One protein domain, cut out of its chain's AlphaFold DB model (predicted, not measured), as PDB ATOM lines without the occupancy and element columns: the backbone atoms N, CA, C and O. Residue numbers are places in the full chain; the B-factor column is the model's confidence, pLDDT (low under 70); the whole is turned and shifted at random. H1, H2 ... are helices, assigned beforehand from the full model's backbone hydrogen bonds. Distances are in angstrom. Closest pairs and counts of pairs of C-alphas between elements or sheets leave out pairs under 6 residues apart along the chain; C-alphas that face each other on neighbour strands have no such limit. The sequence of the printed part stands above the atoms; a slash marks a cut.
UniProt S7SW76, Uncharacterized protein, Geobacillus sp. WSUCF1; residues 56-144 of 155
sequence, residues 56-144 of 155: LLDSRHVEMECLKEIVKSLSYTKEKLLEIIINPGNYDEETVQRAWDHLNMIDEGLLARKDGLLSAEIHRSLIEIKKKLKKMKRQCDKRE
ATOM      1  N   LEU A  56      11.236 -18.515  31.720       58.19
ATOM      2  CA  LEU A  56      12.559 -19.149  31.801       58.19
ATOM      3  C   LEU A  56      12.453 -20.672  31.907       58.19
ATOM      4  O   LEU A  56      13.308 -21.385  31.378       58.19
ATOM      5  N   LEU A  57      11.428 -21.168  32.601       61.28
ATOM      6  CA  LEU A  57      11.134 -22.596  32.702       61.28
ATOM      7  C   LEU A  57      10.541 -23.114  31.389       61.28
ATOM      8  O   LEU A  57      10.984 -24.154  30.909       61.28
ATOM      9  N   ASP A  58       9.652 -22.342  30.766       69.94
ATOM     10  CA  ASP A  58       9.055 -22.652  29.465       69.94
ATOM     11  C   ASP A  58      10.118 -22.696  28.360       69.94
ATOM     12  O   ASP A  58      10.186 -23.666  27.607       69.94
ATOM     13  N   SER A  59      11.030 -21.713  28.318       68.25
ATOM     14  CA  SER A  59      12.159 -21.705  27.373       68.25
ATOM     15  C   SER A  59      13.042 -22.946  27.528       68.25
ATOM     16  O   SER A  59      13.398 -23.586  26.542       68.25
ATOM     17  N   ARG A  60      13.364 -23.336  28.768       71.06
ATOM     18  CA  ARG A  60      14.168 -24.540  29.036       71.06
ATOM     19  C   ARG A  60      13.430 -25.830  28.705       71.06
ATOM     20  O   ARG A  60      14.063 -26.798  28.292       71.06
ATOM     21  N   HIS A  61      12.119 -25.866  28.910       72.81
ATOM     22  CA  HIS A  61      11.303 -27.022  28.571       72.81
ATOM     23  C   HIS A  61      11.284 -27.243  27.055       72.81
ATOM     24  O   HIS A  61      11.556 -28.350  26.600       72.81
ATOM     25  N   VAL A  62      11.083 -26.176  26.277       74.19
ATOM     26  CA  VAL A  62      11.139 -26.221  24.808       74.19
ATOM     27  C   VAL A  62      12.518 -26.663  24.309       74.19
ATOM     28  O   VAL A  62      12.605 -27.542  23.452       74.19
ATOM     29  N   GLU A  63      13.601 -26.116  24.870       71.50
ATOM     30  CA  GLU A  63      14.968 -26.550  24.545       71.50
ATOM     31  C   GLU A  63      15.183 -28.043  24.845       71.50
ATOM     32  O   GLU A  63      15.759 -28.769  24.034       71.50
ATOM     33  N   MET A  64      14.691 -28.528  25.988       80.00
ATOM     34  CA  MET A  64      14.819 -29.930  26.382       80.00
ATOM     35  C   MET A  64      14.031 -30.872  25.464       80.00
ATOM     36  O   MET A  64      14.549 -31.927  25.099       80.00
ATOM     37  N   GLU A  65      12.810 -30.511  25.067       77.38
ATOM     38  CA  GLU A  65      12.030 -31.306  24.111       77.38
ATOM     39  C   GLU A  65      12.682 -31.319  22.722       77.38
ATOM     40  O   GLU A  65      12.787 -32.377  22.103       77.38
ATOM     41  N   CYS A  66      13.240 -30.191  22.271       71.81
ATOM     42  CA  CYS A  66      14.014 -30.142  21.029       71.81
ATOM     43  C   CYS A  66      15.229 -31.086  21.074       71.81
ATOM     44  O   CYS A  66      15.452 -31.863  20.146       71.81
ATOM     45  N   LEU A  67      15.978 -31.090  22.182       71.12
ATOM     46  CA  LEU A  67      17.110 -32.002  22.367       71.12
ATOM     47  C   LEU A  67      16.682 -33.475  22.368       71.12
ATOM     48  O   LEU A  67      17.373 -34.307  21.780       71.12
ATOM     49  N   LYS A  68      15.545 -33.812  22.988       70.62
ATOM     50  CA  LYS A  68      15.001 -35.180  22.951       70.62
ATOM     51  C   LYS A  68      14.669 -35.618  21.528       70.62
ATOM     52  O   LYS A  68      15.014 -36.737  21.154       70.62
ATOM     53  N   GLU A  69      14.037 -34.758  20.736       76.44
ATOM     54  CA  GLU A  69      13.717 -35.056  19.336       76.44
ATOM     55  C   GLU A  69      14.980 -35.230  18.482       76.44
ATOM     56  O   GLU A  69      15.071 -36.179  17.702       76.44
ATOM     57  N   ILE A  70      16.006 -34.402  18.702       72.56
ATOM     58  CA  ILE A  70      17.316 -34.568  18.054       72.56
ATOM     59  C   ILE A  70      17.925 -35.934  18.403       72.56
ATOM     60  O   ILE A  70      18.385 -36.648  17.513       72.56
ATOM     61  N   VAL A  71      17.892 -36.341  19.677       75.19
ATOM     62  CA  VAL A  71      18.423 -37.646  20.113       75.19
ATOM     63  C   VAL A  71      17.656 -38.808  19.477       75.19
ATOM     64  O   VAL A  71      18.278 -39.767  19.012       75.19
ATOM     65  N   LYS A  72      16.323 -38.731  19.409       74.19
ATOM     66  CA  LYS A  72      15.495 -39.750  18.741       74.19
ATOM     67  C   LYS A  72      15.826 -39.858  17.253       74.19
ATOM     68  O   LYS A  72      16.053 -40.962  16.766       74.19
ATOM     69  N   SER A  73      15.899 -38.726  16.551       73.00
ATOM     70  CA  SER A  73      16.232 -38.686  15.123       73.00
ATOM     71  C   SER A  73      17.614 -39.280  14.849       73.00
ATOM     72  O   SER A  73      17.745 -40.126  13.967       73.00
ATOM     73  N   LEU A  74      18.620 -38.931  15.656       77.06
ATOM     74  CA  LEU A  74      19.968 -39.494  15.537       77.06
ATOM     75  C   LEU A  74      19.998 -41.006  15.781       77.06
ATOM     76  O   LEU A  74      20.711 -41.726  15.085       77.06
ATOM     77  N   SER A  75      19.215 -41.491  16.746       77.06
ATOM     78  CA  SER A  75      19.127 -42.923  17.059       77.06
ATOM     79  C   SER A  75      18.523 -43.704  15.889       77.06
ATOM     80  O   SER A  75      19.090 -44.705  15.460       77.06
ATOM     81  N   TYR A  76      17.442 -43.185  15.302       80.56
ATOM     82  CA  TYR A  76      16.818 -43.756  14.108       80.56
ATOM     83  C   TYR A  76      17.774 -43.785  12.906       80.56
ATOM     84  O   TYR A  76      17.910 -44.806  12.230       80.56
ATOM     85  N   THR A  77      18.486 -42.682  12.651       78.94
ATOM     86  CA  THR A  77      19.483 -42.623  11.575       78.94
ATOM     87  C   THR A  77      20.593 -43.648  11.793       78.94
ATOM     88  O   THR A  77      20.971 -44.341  10.851       78.94
ATOM     89  N   LYS A  78      21.078 -43.805  13.031       76.88
ATOM     90  CA  LYS A  78      22.093 -44.809  13.369       76.88
ATOM     91  C   LYS A  78      21.612 -46.232  13.087       76.88
ATOM     92  O   LYS A  78      22.350 -47.004  12.483       76.88
ATOM     93  N   GLU A  79      20.391 -46.577  13.487       83.56
ATOM     94  CA  GLU A  79      19.808 -47.898  13.218       83.56
ATOM     95  C   GLU A  79      19.732 -48.189  11.715       83.56
ATOM     96  O   GLU A  79      20.099 -49.280  11.281       83.56
ATOM     97  N   LYS A  80      19.344 -47.197  10.906       85.19
ATOM     98  CA  LYS A  80      19.281 -47.335   9.445       85.19
ATOM     99  C   LYS A  80      20.647 -47.519   8.793       85.19
ATOM    100  O   LYS A  80      20.780 -48.333   7.883       85.19
ATOM    101  N   LEU A  81      21.666 -46.802   9.259       81.44
ATOM    102  CA  LEU A  81      23.036 -46.983   8.769       81.44
ATOM    103  C   LEU A  81      23.568 -48.381   9.121       81.44
ATOM    104  O   LEU A  81      24.171 -49.040   8.278       81.44
ATOM    105  N   LEU A  82      23.285 -48.869  10.332       81.69
ATOM    106  CA  LEU A  82      23.663 -50.221  10.753       81.69
ATOM    107  C   LEU A  82      22.939 -51.308   9.948       81.69
ATOM    108  O   LEU A  82      23.555 -52.313   9.609       81.69
ATOM    109  N   GLU A  83      21.664 -51.109   9.606       85.38
ATOM    110  CA  GLU A  83      20.896 -52.031   8.758       85.38
ATOM    111  C   GLU A  83      21.566 -52.241   7.390       85.38
ATOM    112  O   GLU A  83      21.679 -53.383   6.934       85.38
ATOM    113  N   ILE A  84      22.062 -51.159   6.779       78.25
ATOM    114  CA  ILE A  84      22.792 -51.188   5.503       78.25
ATOM    115  C   ILE A  84      24.127 -51.929   5.659       78.25
ATOM    116  O   ILE A  84      24.448 -52.804   4.859       78.25
ATOM    117  N   ILE A  85      24.884 -51.615   6.714       78.19
ATOM    118  CA  ILE A  85      26.215 -52.186   6.967       78.19
ATOM    119  C   ILE A  85      26.151 -53.689   7.286       78.19
ATOM    120  O   ILE A  85      27.021 -54.445   6.857       78.19
ATOM    121  N   ILE A  86      25.139 -54.136   8.037       83.75
ATOM    122  CA  ILE A  86      24.981 -55.542   8.454       83.75
ATOM    123  C   ILE A  86      24.459 -56.415   7.303       83.75
ATOM    124  O   ILE A  86      24.735 -57.614   7.275       83.75
ATOM    125  N   ASN A  87      23.750 -55.828   6.333       83.69
ATOM    126  CA  ASN A  87      23.169 -56.548   5.198       83.69
ATOM    127  C   ASN A  87      23.739 -56.073   3.849       83.69
ATOM    128  O   ASN A  87      22.968 -55.676   2.971       83.69
ATOM    129  N   PRO A  88      25.065 -56.147   3.628       77.56
ATOM    130  CA  PRO A  88      25.695 -55.568   2.445       77.56
ATOM    131  C   PRO A  88      25.228 -56.226   1.139       77.56
ATOM    132  O   PRO A  88      25.272 -55.596   0.098       77.56
ATOM    133  N   GLY A  89      24.711 -57.462   1.170       78.00
ATOM    134  CA  GLY A  89      24.176 -58.142  -0.019       78.00
ATOM    135  C   GLY A  89      22.907 -57.517  -0.618       78.00
ATOM    136  O   GLY A  89      22.528 -57.883  -1.727       78.00
ATOM    137  N   ASN A  90      22.258 -56.586   0.092       82.81
ATOM    138  CA  ASN A  90      21.065 -55.870  -0.377       82.81
ATOM    139  C   ASN A  90      21.382 -54.479  -0.954       82.81
ATOM    140  O   ASN A  90      20.469 -53.791  -1.412       82.81
ATOM    141  N   TYR A  91      22.647 -54.054  -0.905       85.44
ATOM    142  CA  TYR A  91      23.080 -52.708  -1.263       85.44
ATOM    143  C   TYR A  91      24.351 -52.778  -2.112       85.44
ATOM    144  O   TYR A  91      25.129 -53.723  -2.020       85.44
ATOM    145  N   ASP A  92      24.568 -51.790  -2.971       88.56
ATOM    146  CA  ASP A  92      25.827 -51.673  -3.699       88.56
ATOM    147  C   ASP A  92      26.973 -51.231  -2.766       88.56
ATOM    148  O   ASP A  92      26.757 -50.647  -1.699       88.56
ATOM    149  N   GLU A  93      28.208 -51.508  -3.183       83.56
ATOM    150  CA  GLU A  93      29.421 -51.229  -2.404       83.56
ATOM    151  C   GLU A  93      29.575 -49.734  -2.068       83.56
ATOM    152  O   GLU A  93      30.012 -49.386  -0.972       83.56
ATOM    153  N   GLU A  94      29.136 -48.842  -2.962       87.81
ATOM    154  CA  GLU A  94      29.182 -47.393  -2.745       87.81
ATOM    155  C   GLU A  94      28.204 -46.964  -1.640       87.81
ATOM    156  O   GLU A  94      28.546 -46.158  -0.773       87.81
ATOM    157  N   THR A  95      26.998 -47.533  -1.626       84.56
ATOM    158  CA  THR A  95      25.991 -47.299  -0.583       84.56
ATOM    159  C   THR A  95      26.461 -47.807   0.781       84.56
ATOM    160  O   THR A  95      26.286 -47.115   1.787       84.56
ATOM    161  N   VAL A  96      27.099 -48.980   0.828       80.00
ATOM    162  CA  VAL A  96      27.674 -49.525   2.068       80.00
ATOM    163  C   VAL A  96      28.819 -48.643   2.573       80.00
ATOM    164  O   VAL A  96      28.870 -48.334   3.765       80.00
ATOM    165  N   GLN A  97      29.695 -48.168   1.682       79.25
ATOM    166  CA  GLN A  97      30.790 -47.269   2.047       79.25
ATOM    167  C   GLN A  97      30.275 -45.920   2.568       79.25
ATOM    168  O   GLN A  97      30.702 -45.465   3.627       79.25
ATOM    169  N   ARG A  98      29.286 -45.315   1.897       81.75
ATOM    170  CA  ARG A  98      28.650 -44.074   2.370       81.75
ATOM    171  C   ARG A  98      27.994 -44.248   3.741       81.75
ATOM    172  O   ARG A  98      28.038 -43.330   4.560       81.75
ATOM    173  N   ALA A  99      27.403 -45.414   4.013       79.31
ATOM    174  CA  ALA A  99      26.829 -45.703   5.323       79.31
ATOM    175  C   ALA A  99      27.902 -45.765   6.424       79.31
ATOM    176  O   ALA A  99      27.693 -45.217   7.510       79.31
ATOM    177  N   TRP A 100      29.059 -46.366   6.128       84.38
ATOM    178  CA  TRP A 100      30.225 -46.369   7.015       84.38
ATOM    179  C   TRP A 100      30.772 -44.966   7.278       84.38
ATOM    180  O   TRP A 100      30.973 -44.603   8.437       84.38
ATOM    181  N   ASP A 101      30.957 -44.159   6.233       80.19
ATOM    182  CA  ASP A 101      31.483 -42.796   6.359       80.19
ATOM    183  C   ASP A 101      30.556 -41.915   7.211       80.19
ATOM    184  O   ASP A 101      31.003 -41.180   8.093       80.19
ATOM    185  N   HIS A 102      29.240 -42.032   7.005       83.94
ATOM    186  CA  HIS A 102      28.246 -41.321   7.809       83.94
ATOM    187  C   HIS A 102      28.240 -41.771   9.273       83.94
ATOM    188  O   HIS A 102      28.113 -40.930  10.166       83.94
ATOM    189  N   LEU A 103      28.386 -43.072   9.541       80.56
ATOM    190  CA  LEU A 103      28.456 -43.589  10.906       80.56
ATOM    191  C   LEU A 103      29.729 -43.104  11.618       80.56
ATOM    192  O   LEU A 103      29.646 -42.625  12.748       80.56
ATOM    193  N   ASN A 104      30.872 -43.130  10.928       78.19
ATOM    194  CA  ASN A 104      32.135 -42.604  11.441       78.19
ATOM    195  C   ASN A 104      32.058 -41.102  11.723       78.19
ATOM    196  O   ASN A 104      32.491 -40.669  12.783       78.19
ATOM    197  N   MET A 105      31.439 -40.302  10.851       78.62
ATOM    198  CA  MET A 105      31.242 -38.868  11.101       78.62
ATOM    199  C   MET A 105      30.393 -38.608  12.358       78.62
ATOM    200  O   MET A 105      30.656 -37.665  13.108       78.62
ATOM    201  N   ILE A 106      29.371 -39.435  12.608       74.38
ATOM    202  CA  ILE A 106      28.561 -39.352  13.829       74.38
ATOM    203  C   ILE A 106      29.418 -39.704  15.052       74.38
ATOM    204  O   ILE A 106      29.413 -38.949  16.025       74.38
ATOM    205  N   ASP A 107      30.168 -40.803  15.002       70.69
ATOM    206  CA  ASP A 107      30.994 -41.258  16.122       70.69
ATOM    207  C   ASP A 107      32.161 -40.298  16.406       70.69
ATOM    208  O   ASP A 107      32.349 -39.898  17.554       70.69
ATOM    209  N   GLU A 108      32.882 -39.820  15.389       73.00
ATOM    210  CA  GLU A 108      33.928 -38.797  15.513       73.00
ATOM    211  C   GLU A 108      33.364 -37.464  16.012       73.00
ATOM    212  O   GLU A 108      33.916 -36.852  16.927       73.00
ATOM    213  N   GLY A 109      32.215 -37.029  15.489       65.56
ATOM    214  CA  GLY A 109      31.531 -35.825  15.955       65.56
ATOM    215  C   GLY A 109      31.043 -35.930  17.405       65.56
ATOM    216  O   GLY A 109      30.907 -34.910  18.086       65.56
ATOM    217  N   LEU A 110      30.766 -37.135  17.907       63.00
ATOM    218  CA  LEU A 110      30.453 -37.386  19.317       63.00
ATOM    219  C   LEU A 110      31.723 -37.492  20.173       63.00
ATOM    220  O   LEU A 110      31.738 -36.971  21.289       63.00
ATOM    221  N   LEU A 111      32.794 -38.101  19.662       58.03
ATOM    222  CA  LEU A 111      34.088 -38.239  20.339       58.03
ATOM    223  C   LEU A 111      34.808 -36.894  20.493       58.03
ATOM    224  O   LEU A 111      35.233 -36.569  21.599       58.03
ATOM    225  N   ALA A 112      34.802 -36.041  19.466       57.66
ATOM    226  CA  ALA A 112      35.326 -34.673  19.537       57.66
ATOM    227  C   ALA A 112      34.604 -33.814  20.595       57.66
ATOM    228  O   ALA A 112      35.165 -32.870  21.154       57.66
ATOM    229  N   ARG A 113      33.348 -34.156  20.922       56.00
ATOM    230  CA  ARG A 113      32.591 -33.556  22.035       56.00
ATOM    231  C   ARG A 113      32.900 -34.199  23.391       56.00
ATOM    232  O   ARG A 113      32.681 -33.567  24.426       56.00
ATOM    233  N   LYS A 114      33.402 -35.434  23.389       50.44
ATOM    234  CA  LYS A 114      33.731 -36.250  24.562       50.44
ATOM    235  C   LYS A 114      35.128 -35.959  25.122       50.44
ATOM    236  O   LYS A 114      35.308 -36.107  26.327       50.44
ATOM    237  N   ASP A 115      36.049 -35.430  24.313       52.03
ATOM    238  CA  ASP A 115      37.420 -35.043  24.712       52.03
ATOM    239  C   ASP A 115      37.507 -33.824  25.654       52.03
ATOM    240  O   ASP A 115      38.541 -33.173  25.796       52.03
ATOM    241  N   GLY A 116      36.423 -33.492  26.358       53.34
ATOM    242  CA  GLY A 116      36.468 -32.605  27.516       53.34
ATOM    243  C   GLY A 116      36.680 -31.121  27.210       53.34
ATOM    244  O   GLY A 116      36.412 -30.309  28.088       53.34
ATOM    245  N   LEU A 117      37.078 -30.728  25.997       53.34
ATOM    246  CA  LEU A 117      37.260 -29.322  25.612       53.34
ATOM    247  C   LEU A 117      35.929 -28.561  25.597       53.34
ATOM    248  O   LEU A 117      35.775 -27.583  26.328       53.34
ATOM    249  N   LEU A 118      34.930 -29.072  24.869       54.16
ATOM    250  CA  LEU A 118      33.577 -28.504  24.869       54.16
ATOM    251  C   LEU A 118      32.900 -28.646  26.239       54.16
ATOM    252  O   LEU A 118      32.244 -27.718  26.700       54.16
ATOM    253  N   SER A 119      33.115 -29.764  26.939       59.59
ATOM    254  CA  SER A 119      32.604 -29.956  28.304       59.59
ATOM    255  C   SER A 119      33.187 -28.931  29.287       59.59
ATOM    256  O   SER A 119      32.446 -28.330  30.065       59.59
ATOM    257  N   ALA A 120      34.493 -28.660  29.221       61.47
ATOM    258  CA  ALA A 120      35.170 -27.690  30.072       61.47
ATOM    259  C   ALA A 120      34.780 -26.249  29.728       61.47
ATOM    260  O   ALA A 120      34.638 -25.428  30.632       61.47
ATOM    261  N   GLU A 121      34.588 -25.926  28.452       66.19
ATOM    262  CA  GLU A 121      34.155 -24.600  28.009       66.19
ATOM    263  C   GLU A 121      32.694 -24.314  28.382       66.19
ATOM    264  O   GLU A 121      32.381 -23.243  28.910       66.19
ATOM    265  N   ILE A 122      31.817 -25.312  28.250       63.19
ATOM    266  CA  ILE A 122      30.440 -25.261  28.755       63.19
ATOM    267  C   ILE A 122      30.438 -25.156  30.287       63.19
ATOM    268  O   ILE A 122      29.719 -24.329  30.848       63.19
ATOM    269  N   HIS A 123      31.281 -25.920  30.990       57.34
ATOM    270  CA  HIS A 123      31.393 -25.852  32.448       57.34
ATOM    271  C   HIS A 123      31.878 -24.474  32.928       57.34
ATOM    272  O   HIS A 123      31.303 -23.902  33.859       57.34
ATOM    273  N   ARG A 124      32.884 -23.888  32.263       68.50
ATOM    274  CA  ARG A 124      33.343 -22.511  32.523       68.50
ATOM    275  C   ARG A 124      32.230 -21.497  32.271       68.50
ATOM    276  O   ARG A 124      31.996 -20.640  33.122       68.50
ATOM    277  N   SER A 125      31.506 -21.638  31.163       63.19
ATOM    278  CA  SER A 125      30.372 -20.773  30.815       63.19
ATOM    279  C   SER A 125      29.254 -20.851  31.860       63.19
ATOM    280  O   SER A 125      28.724 -19.830  32.294       63.19
ATOM    281  N   LEU A 126      28.948 -22.048  32.369       59.28
ATOM    282  CA  LEU A 126      27.974 -22.244  33.446       59.28
ATOM    283  C   LEU A 126      28.427 -21.613  34.772       59.28
ATOM    284  O   LEU A 126      27.606 -21.041  35.494       59.28
ATOM    285  N   ILE A 127      29.723 -21.665  35.098       74.00
ATOM    286  CA  ILE A 127      30.287 -20.986  36.275       74.00
ATOM    287  C   ILE A 127      30.160 -19.461  36.142       74.00
ATOM    288  O   ILE A 127      29.742 -18.802  37.097       74.00
ATOM    289  N   GLU A 128      30.502 -18.901  34.981       76.62
ATOM    290  CA  GLU A 128      30.356 -17.472  34.659       76.62
ATOM    291  C   GLU A 128      28.899 -17.012  34.814       76.62
ATOM    292  O   GLU A 128      28.612 -16.052  35.538       76.62
ATOM    293  N   ILE A 129      27.955 -17.761  34.235       68.75
ATOM    294  CA  ILE A 129      26.516 -17.497  34.355       68.75
ATOM    295  C   ILE A 129      26.080 -17.556  35.825       68.75
ATOM    296  O   ILE A 129      25.441 -16.624  36.317       68.75
ATOM    297  N   LYS A 130      26.483 -18.587  36.581       65.44
ATOM    298  CA  LYS A 130      26.158 -18.722  38.013       65.44
ATOM    299  C   LYS A 130      26.710 -17.561  38.846       65.44
ATOM    300  O   LYS A 130      26.025 -17.070  39.747       65.44
ATOM    301  N   LYS A 131      27.924 -17.085  38.551       79.88
ATOM    302  CA  LYS A 131      28.510 -15.895  39.193       79.88
ATOM    303  C   LYS A 131      27.701 -14.640  38.876       79.88
ATOM    304  O   LYS A 131      27.399 -13.874  39.793       79.88
ATOM    305  N   LYS A 132      27.323 -14.441  37.610       70.00
ATOM    306  CA  LYS A 132      26.534 -13.285  37.162       70.00
ATOM    307  C   LYS A 132      25.149 -13.270  37.812       70.00
ATOM    308  O   LYS A 132      24.764 -12.246  38.368       70.00
ATOM    309  N   LEU A 133      24.481 -14.421  37.892       58.44
ATOM    310  CA  LEU A 133      23.210 -14.586  38.606       58.44
ATOM    311  C   LEU A 133      23.343 -14.303  40.108       58.44
ATOM    312  O   LEU A 133      22.535 -13.572  40.674       58.44
ATOM    313  N   LYS A 134      24.403 -14.798  40.764       73.31
ATOM    314  CA  LYS A 134      24.669 -14.504  42.185       73.31
ATOM    315  C   LYS A 134      24.944 -13.015  42.424       73.31
ATOM    316  O   LYS A 134      24.570 -12.485  43.469       73.31
ATOM    317  N   LYS A 135      25.593 -12.335  41.472       74.25
ATOM    318  CA  LYS A 135      25.833 -10.885  41.515       74.25
ATOM    319  C   LYS A 135      24.533 -10.101  41.342       74.25
ATOM    320  O   LYS A 135      24.297  -9.196  42.133       74.25
ATOM    321  N   MET A 136      23.697 -10.477  40.377       64.75
ATOM    322  CA  MET A 136      22.384  -9.865  40.163       64.75
ATOM    323  C   MET A 136      21.478 -10.055  41.381       64.75
ATOM    324  O   MET A 136      20.943  -9.071  41.873       64.75
ATOM    325  N   LYS A 137      21.416 -11.268  41.953       68.62
ATOM    326  CA  LYS A 137      20.676 -11.538  43.198       68.62
ATOM    327  C   LYS A 137      21.104 -10.595  44.327       68.62
ATOM    328  O   LYS A 137      20.283  -9.873  44.867       68.62
ATOM    329  N   ARG A 138      22.413 -10.489  44.590       72.19
ATOM    330  CA  ARG A 138      22.958  -9.562  45.602       72.19
ATOM    331  C   ARG A 138      22.681  -8.087  45.303       72.19
ATOM    332  O   ARG A 138      22.693  -7.277  46.222       72.19
ATOM    333  N   GLN A 139      22.551  -7.709  44.034       66.12
ATOM    334  CA  GLN A 139      22.219  -6.340  43.639       66.12
ATOM    335  C   GLN A 139      20.731  -6.048  43.841       66.12
ATOM    336  O   GLN A 139      20.418  -4.947  44.282       66.12
ATOM    337  N   CYS A 140      19.850  -7.023  43.606       49.16
ATOM    338  CA  CYS A 140      18.437  -6.944  43.982       49.16
ATOM    339  C   CYS A 140      18.282  -6.869  45.509       49.16
ATOM    340  O   CYS A 140      17.702  -5.904  45.995       49.16
ATOM    341  N   ASP A 141      18.947  -7.755  46.261       50.44
ATOM    342  CA  ASP A 141      18.920  -7.767  47.736       50.44
ATOM    343  C   ASP A 141      19.434  -6.441  48.353       50.44
ATOM    344  O   ASP A 141      19.054  -6.049  49.453       50.44
ATOM    345  N   LYS A 142      20.333  -5.725  47.657       55.75
ATOM    346  CA  LYS A 142      20.828  -4.396  48.070       55.75
ATOM    347  C   LYS A 142      19.878  -3.255  47.711       55.75
ATOM    348  O   LYS A 142      19.933  -2.219  48.365       55.75
ATOM    349  N   ARG A 143      19.059  -3.424  46.670       52.66
ATOM    350  CA  ARG A 143      18.050  -2.446  46.235       52.66
ATOM    351  C   ARG A 143      16.798  -2.479  47.114       52.66
ATOM    352  O   ARG A 143      16.091  -1.485  47.168       52.66
ATOM    353  N   GLU A 144      16.571  -3.590  47.812       48.22
ATOM    354  CA  GLU A 144      15.463  -3.784  48.753       48.22
ATOM    355  C   GLU A 144      15.778  -3.359  50.192       48.22
ATOM    356  O   GLU A 144      14.893  -3.414  51.040       48.22
TER     357      GLU A 144
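What this domain is: This is residues 56 to 144 of the 155 residues of an uncharacterized protein of Geobacillus sp. WSUCF1 (UniProt S7SW76). This is a long, open helical hairpin with an extra arm: H1 and H2 meet near the turn that joins them and spread apart as a V, and H3 goes on from the far end of H2 as a long free arm. Residues 56 to 73 of H1 and residues 108 to 144, which include H3, stand free. The printed part has 89 residues with three named helices, in the order H1, H2, H3, and no named strand; the class is all helix. The whole is extended, with a radius of gyration of the C-alphas of 21.4 A, and its outline is a rod spanning 73 by 28 by 14 A.

Where its parts are: Find C-alpha 56 at (12.559, -19.149, 31.801); from there H1, the longest helix, runs through residues 56 to 86 over 45.0 A. H2 holds residues 93 to 114, 31.1 A long, and begins at C-alpha 93 at (29.421, -51.229, -2.404). H3 holds residues 117 to 143, 38.9 A long, and ends at C-alpha 143 at (18.050, -2.446, 46.235).

How they stand to each other: Look first at Leu 81 of H1 and Ala 99 of H2, whose C-alphas are the closest of the two helices, 5.3 A apart. The two touch through residues 78 to 85 and 95 to 103 alone, and form a helical hairpin, running opposite ways at a tilt of 37 degrees, only just steep. H2 and H3 are close but not clearly touching; their closest C-alphas, of Arg 113 and Ser 119, are 7.2 A apart. They run the same way at a steep tilt of 42 degrees. H1 and H3 are apart. Every O i to N i+4 pair is within hydrogen-bond range in H1 and H3, and 17 of 18 are in H2.

The domain as a whole: Measure from Gly 89 to Glu 144 and you have the two C-alphas farthest apart, 73.5 A. The printed part has no cut; the link from H1 to H2 is short and that from H2 to H3 tight. The mean pLDDT of the printed part is 71.3, and 33 residues are under 70, among them 109 to 126 and 139 to 144.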